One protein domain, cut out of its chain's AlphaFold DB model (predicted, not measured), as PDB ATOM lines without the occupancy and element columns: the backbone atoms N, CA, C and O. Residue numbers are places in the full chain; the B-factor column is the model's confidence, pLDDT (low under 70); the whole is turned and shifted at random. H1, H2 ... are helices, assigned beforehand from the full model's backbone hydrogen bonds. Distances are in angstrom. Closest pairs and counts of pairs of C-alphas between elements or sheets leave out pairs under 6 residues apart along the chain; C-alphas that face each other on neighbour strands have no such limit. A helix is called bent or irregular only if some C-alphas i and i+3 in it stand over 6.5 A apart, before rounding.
ATOM      1  N   GLY A  38     -22.035   2.464  18.898       93.38
ATOM      2  CA  GLY A  38     -22.269   1.081  19.289       93.38
ATOM      3  C   GLY A  38     -21.951   0.094  18.171       93.38
ATOM      4  O   GLY A  38     -21.623   0.480  17.051       93.38
ATOM      5  N   HIS A  39     -22.045  -1.191  18.503       95.44
ATOM      6  CA  HIS A  39     -21.878  -2.294  17.564       95.44
ATOM      7  C   HIS A  39     -23.133  -3.157  17.613       95.44
ATOM      8  O   HIS A  39     -23.596  -3.507  18.699       95.44
ATOM      9  N   TRP A  40     -23.658  -3.505  16.443       96.44
ATOM     10  CA  TRP A  40     -24.849  -4.335  16.306       96.44
ATOM     11  C   TRP A  40     -24.603  -5.394  15.245       96.44
ATOM     12  O   TRP A  40     -24.009  -5.109  14.201       96.44
ATOM     13  N   HIS A  41     -25.067  -6.613  15.505       96.19
ATOM     14  CA  HIS A  41     -25.136  -7.637  14.476       96.19
ATOM     15  C   HIS A  41     -26.338  -7.360  13.582       96.19
ATOM     16  O   HIS A  41     -27.442  -7.136  14.074       96.19
ATOM     17  N   TRP A  42     -26.119  -7.372  12.266       95.00
ATOM     18  CA  TRP A  42     -27.185  -7.110  11.300       95.00
ATOM     19  C   TRP A  42     -28.352  -8.090  11.459       95.00
ATOM     20  O   TRP A  42     -29.499  -7.659  11.459       95.00
ATOM     21  N   ASP A  43     -28.050  -9.370  11.688       95.81
ATOM     22  CA  ASP A  43     -29.057 -10.423  11.846       95.81
ATOM     23  C   ASP A  43     -30.019 -10.143  13.013       95.81
ATOM     24  O   ASP A  43     -31.210 -10.389  12.896       95.81
ATOM     25  N   GLU A  44     -29.530  -9.567  14.116       93.50
ATOM     26  CA  GLU A  44     -30.360  -9.188  15.271       93.50
ATOM     27  C   GLU A  44     -31.116  -7.872  15.032       93.50
ATOM     28  O   GLU A  44     -32.215  -7.656  15.548       93.50
ATOM     29  N   LEU A  45     -30.515  -6.959  14.267       94.38
ATOM     30  CA  LEU A  45     -31.072  -5.637  14.002       94.38
ATOM     31  C   LEU A  45     -32.264  -5.722  13.039       94.38
ATOM     32  O   LEU A  45     -33.288  -5.077  13.274       94.38
ATOM     33  N   ASP A  46     -32.150  -6.548  11.999       94.94
ATOM     34  CA  ASP A  46     -33.172  -6.720  10.960       94.94
ATOM     35  C   ASP A  46     -34.440  -7.431  11.472       94.94
ATOM     36  O   ASP A  46     -35.534  -7.219  10.948       94.94
ATOM     37  N   GLU A  47     -34.345  -8.192  12.570       95.94
ATOM     38  CA  GLU A  47     -35.517  -8.769  13.252       95.94
ATOM     39  C   GLU A  47     -36.486  -7.695  13.780       95.94
ATOM     40  O   GLU A  47     -37.685  -7.948  13.956       95.94
ATOM     41  N   THR A  48     -35.994  -6.476  14.030       94.56
ATOM     42  CA  THR A  48     -36.810  -5.368  14.530       94.56
ATOM     43  C   THR A  48     -37.278  -4.468  13.390       94.56
ATOM     44  O   THR A  48     -36.513  -3.697  12.814       94.56
ATOM     45  N   SER A  49     -38.591  -4.449  13.136       95.12
ATOM     46  CA  SER A  49     -39.176  -3.437  12.252       95.12
ATOM     47  C   SER A  49     -38.917  -2.029  12.798       95.12
ATOM     48  O   SER A  49     -39.167  -1.755  13.981       95.12
ATOM     49  N   SER A  50     -38.437  -1.131  11.932       96.19
ATOM     50  CA  SER A  50     -38.016   0.225  12.320       96.19
ATOM     51  C   SER A  50     -36.872   0.218  13.345       96.19
ATOM     52  O   SER A  50     -36.891   0.961  14.331       96.19
ATOM     53  N   TRP A  51     -35.880  -0.661  13.153       97.19
ATOM     54  CA  TRP A  51     -34.685  -0.741  14.000       97.19
ATOM     55  C   TRP A  51     -33.944   0.594  14.102       97.19
ATOM     56  O   TRP A  51     -33.376   0.904  15.149       97.19
ATOM     57  N   TYR A  52     -33.984   1.416  13.052       95.94
ATOM     58  CA  TYR A  52     -33.336   2.717  13.065       95.94
ATOM     59  C   TYR A  52     -33.949   3.617  14.140       95.94
ATOM     60  O   TYR A  52     -33.242   4.096  15.023       95.94
ATOM     61  N   GLU A  53     -35.269   3.787  14.138       97.81
ATOM     62  CA  GLU A  53     -35.972   4.656  15.081       97.81
ATOM     63  C   GLU A  53     -36.002   4.085  16.499       97.81
ATOM     64  O   GLU A  53     -36.003   4.846  17.469       97.81
ATOM     65  N   LYS A  54     -36.050   2.753  16.628       96.62
ATOM     66  CA  LYS A  54     -36.215   2.075  17.923       96.62
ATOM     67  C   LYS A  54     -34.905   1.749  18.631       96.62
ATOM     68  O   LYS A  54     -34.899   1.709  19.858       96.62
ATOM     69  N   ILE A  55     -33.827   1.492  17.892       96.56
ATOM     70  CA  ILE A  55     -32.559   0.995  18.448       96.56
ATOM     71  C   ILE A  55     -31.446   2.014  18.216       96.56
ATOM     72  O   ILE A  55     -30.834   2.488  19.173       96.56
ATOM     73  N   ILE A  56     -31.212   2.397  16.960       96.56
ATOM     74  CA  ILE A  56     -30.050   3.222  16.604       96.56
ATOM     75  C   ILE A  56     -30.233   4.676  17.021       96.56
ATOM     76  O   ILE A  56     -29.356   5.244  17.667       96.56
ATOM     77  N   LEU A  57     -31.377   5.283  16.710       96.19
ATOM     78  CA  LEU A  57     -31.635   6.691  16.991       96.19
ATOM     79  C   LEU A  57     -31.599   7.009  18.499       96.19
ATOM     80  O   LEU A  57     -30.987   8.015  18.864       96.19
ATOM     81  N   PRO A  58     -32.182   6.193  19.402       96.69
ATOM     82  CA  PRO A  58     -32.042   6.413  20.839       96.69
ATOM     83  C   PRO A  58     -30.599   6.247  21.328       96.69
ATOM     84  O   PRO A  58     -30.133   7.075  22.111       96.69
ATOM     85  N   ALA A  59     -29.873   5.231  20.842       95.38
ATOM     86  CA  ALA A  59     -28.468   5.023  21.196       95.38
ATOM     87  C   ALA A  59     -27.596   6.209  20.757       95.38
ATOM     88  O   ALA A  59     -26.797   6.714  21.544       95.38
ATOM     89  N   PHE A  60     -27.818   6.709  19.540       94.56
ATOM     90  CA  PHE A  60     -27.145   7.884  18.992       94.56
ATOM     91  C   PHE A  60     -27.416   9.147  19.809       94.56
ATOM     92  O   PHE A  60     -26.482   9.867  20.154       94.56
ATOM     93  N   LYS A  61     -28.682   9.407  20.164       94.31
ATOM     94  CA  LYS A  61     -29.047  10.563  20.996       94.31
ATOM     95  C   LYS A  61     -28.348  10.517  22.350       94.31
ATOM     96  O   LYS A  61     -27.705  11.492  22.720       94.31
ATOM     97  N   ASN A  62     -28.397   9.376  23.033       93.31
ATOM     98  CA  ASN A  62     -27.734   9.202  24.324       93.31
ATOM     99  C   ASN A  62     -26.208   9.369  24.219       93.31
ATOM    100  O   ASN A  62     -25.595  10.046  25.041       93.31
ATOM    101  N   HIS A  63     -25.589   8.797  23.183       91.50
ATOM    102  CA  HIS A  63     -24.161   8.966  22.923       91.50
ATOM    103  C   HIS A  63     -23.798  10.444  22.716       91.50
ATOM    104  O   HIS A  63     -22.872  10.952  23.345       91.50
ATOM    105  N   ASN A  64     -24.566  11.162  21.895       88.19
ATOM    106  CA  ASN A  64     -24.332  12.580  21.652       88.19
ATOM    107  C   ASN A  64     -24.578  13.442  22.886       88.19
ATOM    108  O   ASN A  64     -23.808  14.364  23.114       88.19
ATOM    109  N   GLU A  65     -25.592  13.155  23.699       87.31
ATOM    110  CA  GLU A  65     -25.812  13.871  24.959       87.31
ATOM    111  C   GLU A  65     -24.596  13.748  25.884       87.31
ATOM    112  O   GLU A  65     -24.135  14.748  26.428       87.31
ATOM    113  N   ILE A  66     -24.012  12.552  25.999       79.88
ATOM    114  CA  ILE A  66     -22.806  12.318  26.808       79.88
ATOM    115  C   ILE A  66     -21.591  13.049  26.215       79.88
ATOM    116  O   ILE A  66     -20.848  13.715  26.939       79.88
ATOM    117  N   HIS A  67     -21.395  12.958  24.898       74.00
ATOM    118  CA  HIS A  67     -20.249  13.568  24.221       74.00
ATOM    119  C   HIS A  67     -20.325  15.100  24.162       74.00
ATOM    120  O   HIS A  67     -19.300  15.767  24.301       74.00
ATOM    121  N   LEU A  68     -21.522  15.668  24.012       65.75
ATOM    122  CA  LEU A  68     -21.758  17.115  24.010       65.75
ATOM    123  C   LEU A  68     -21.814  17.702  25.423       65.75
ATOM    124  O   LEU A  68     -21.513  18.875  25.595       65.75
ATOM    125  N   ALA A  69     -22.160  16.913  26.444       62.88
ATOM    126  CA  ALA A  69     -22.082  17.367  27.831       62.88
ATOM    127  C   ALA A  69     -20.632  17.458  28.344       62.88
ATOM    128  O   ALA A  69     -20.355  18.236  29.255       62.88
ATOM    129  N   GLY A  70     -19.714  16.656  27.786       55.94
ATOM    130  CA  GLY A  70     -18.297  16.627  28.178       55.94
ATOM    131  C   GLY A  70     -17.365  17.480  27.313       55.94
ATOM    132  O   GLY A  70     -16.280  17.849  27.761       55.94
ATOM    133  N   ARG A  71     -17.766  17.800  26.081       55.84
ATOM    134  CA  ARG A  71     -17.060  18.735  25.204       55.84
ATOM    135  C   ARG A  71     -17.698  20.096  25.426       55.84
ATOM    136  O   ARG A  71     -18.887  20.223  25.165       55.84
ATOM    137  N   GLU A  72     -16.945  21.086  25.921       59.03
ATOM    138  CA  GLU A  72     -17.402  22.481  25.871       59.03
ATOM    139  C   GLU A  72     -17.979  22.700  24.479       59.03
ATOM    140  O   GLU A  72     -17.305  22.442  23.477       59.03
ATOM    141  N   VAL A  73     -19.276  22.999  24.455       56.34
ATOM    142  CA  VAL A  73     -20.063  23.177  23.249       56.34
ATOM    143  C   VAL A  73     -19.301  24.205  22.428       56.34
ATOM    144  O   VAL A  73     -19.314  25.385  22.755       56.34
ATOM    145  N   LEU A  74     -18.569  23.752  21.405       57.78
ATOM    146  CA  LEU A  74     -18.214  24.613  20.291       57.78
ATOM    147  C   LEU A  74     -19.566  24.952  19.703       57.78
ATOM    148  O   LEU A  74     -20.143  24.144  18.968       57.78
ATOM    149  N   ASP A  75     -20.126  26.059  20.179       60.88
ATOM    150  CA  ASP A  75     -21.433  26.497  19.766       60.88
ATOM    151  C   ASP A  75     -21.330  26.647  18.258       60.88
ATOM    152  O   ASP A  75     -20.478  27.368  17.736       60.88
ATOM    153  N   MET A  76     -22.125  25.875  17.521       62.84
ATOM    154  CA  MET A  76     -22.148  26.046  16.074       62.84
ATOM    155  C   MET A  76     -22.531  27.488  15.730       62.84
ATOM    156  O   MET A  76     -22.139  27.973  14.674       62.84
ATOM    157  N   LEU A  77     -23.220  28.190  16.641       62.56
ATOM    158  CA  LEU A  77     -23.426  29.631  16.568       62.56
ATOM    159  C   LEU A  77     -22.113  30.419  16.674       62.56
ATOM    160  O   LEU A  77     -21.930  31.316  15.866       62.56
ATOM    161  N   ASP A  78     -21.176  30.062  17.557       63.88
ATOM    162  CA  ASP A  78     -19.861  30.720  17.660       63.88
ATOM    163  C   ASP A  78     -19.005  30.499  16.402       63.88
ATOM    164  O   ASP A  78     -18.301  31.405  15.954       63.88
ATOM    165  N   LEU A  79     -19.079  29.312  15.787       67.31
ATOM    166  CA  LEU A  79     -18.403  29.049  14.508       67.31
ATOM    167  C   LEU A  79     -19.041  29.827  13.347       67.31
ATOM    168  O   LEU A  79     -18.322  30.331  12.480       67.31
ATOM    169  N   LEU A  80     -20.371  29.951  13.330       66.88
ATOM    170  CA  LEU A  80     -21.091  30.755  12.339       66.88
ATOM    171  C   LEU A  80     -20.854  32.260  12.540       66.88
ATOM    172  O   LEU A  80     -20.693  32.981  11.556       66.88
ATOM    173  N   ASP A  81     -20.770  32.727  13.785       69.12
ATOM    174  CA  ASP A  81     -20.473  34.119  14.135       69.12
ATOM    175  C   ASP A  81     -19.022  34.480  13.781       69.12
ATOM    176  O   ASP A  81     -18.764  35.525  13.183       69.12
ATOM    177  N   ALA A  82     -18.072  33.569  14.019       68.44
ATOM    178  CA  ALA A  82     -16.686  33.732  13.580       68.44
ATOM    179  C   ALA A  82     -16.554  33.796  12.047       68.44
ATOM    180  O   ALA A  82     -15.753  34.579  11.525       68.44
ATOM    181  N   LEU A  83     -17.357  33.017  11.313       63.34
ATOM    182  CA  LEU A  83     -17.396  33.069   9.850       63.34
ATOM    183  C   LEU A  83     -18.024  34.384   9.350       63.34
ATOM    184  O   LEU A  83     -17.506  34.996   8.414       63.34
ATOM    185  N   ALA A  84     -19.083  34.862  10.011       67.69
ATOM    186  CA  ALA A  84     -19.726  36.142   9.712       67.69
ATOM    187  C   ALA A  84     -18.821  37.349  10.037       67.69
ATOM    188  O   ALA A  84     -18.798  38.338   9.297       67.69
TER     189      ALA A  84
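This is residues 38 to 84 of the 147 residues of an uncharacterized protein of Blastomyces gilchristii (strain SLH14081) (UniProt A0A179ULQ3). One long, kinked helix, H2, makes the middle of a drawn-out shape, with the short helix H1 at one end of it and the helix H3 at the other. The first printed residues and H1 fold back near the first part of H2, while residues 64 to 84, which hold the last part of H2, its link to H3 and H3 itself, stick out with nothing packed on them. The printed part has 47 residues with three named helices, H1, H2 and H3 in that order along the chain, and no named strand; the class is all helix. It is extended, with a radius of gyration of the C-alphas of 16.0 A and spans of 47 by 21 by 14 A.

Begin at the first helix, H1, residues 42 to 46, and go on to H2, residues 51 to 70: the two are close but not clearly touching, with 1 pair of C-alphas within 8 A. That closest pair is Leu 45 and Trp 51, whose C-alphas are 6.1 A apart. Further along H2, near residue 58, you meet a kink of 26 degrees. H2 is irregular, but only just: C-alphas 54 and 57 are 6.6 A apart. Then look at H3, residues 76 to 84, which is apart from H2 and also apart from H1. In the backbones of H1 and H3 each O i to N i+4 pair is within hydrogen-bond range, and in H2 14 of 16 are. Residues 46 to 54, of which 51 to 54 belong to H2, stand free, and so do residues 64 to 84.

Find C-alpha 42 at (-27.185, -7.110, 11.300), where H1 begins; its 5 residues end at Asp 46. After four residues between the two helices, find C-alpha 51 at (-34.685, -0.741, 14.000), where H2 begins; from there H2 runs 27.8 A through 20 residues to Gly 70. After five more residues H3 begins at Met 76, and it covers 12.2 A to C-alpha 84 at (-19.726, 36.142, 9.712).

The two C-alphas farthest apart are those of Glu 47 and Ala 84, at 47.7 A, and the first and last printed C-alphas, of Gly 38 and Ala 84, are 36.4 A apart. The printed part has no cut, and the links H1 to H2 and H2 to H3 are both tight. In the B-factor column the mean pLDDT of the printed part is 82.5, but residues 68 to 84 are under 70; H3 has a mean of 66 in this model.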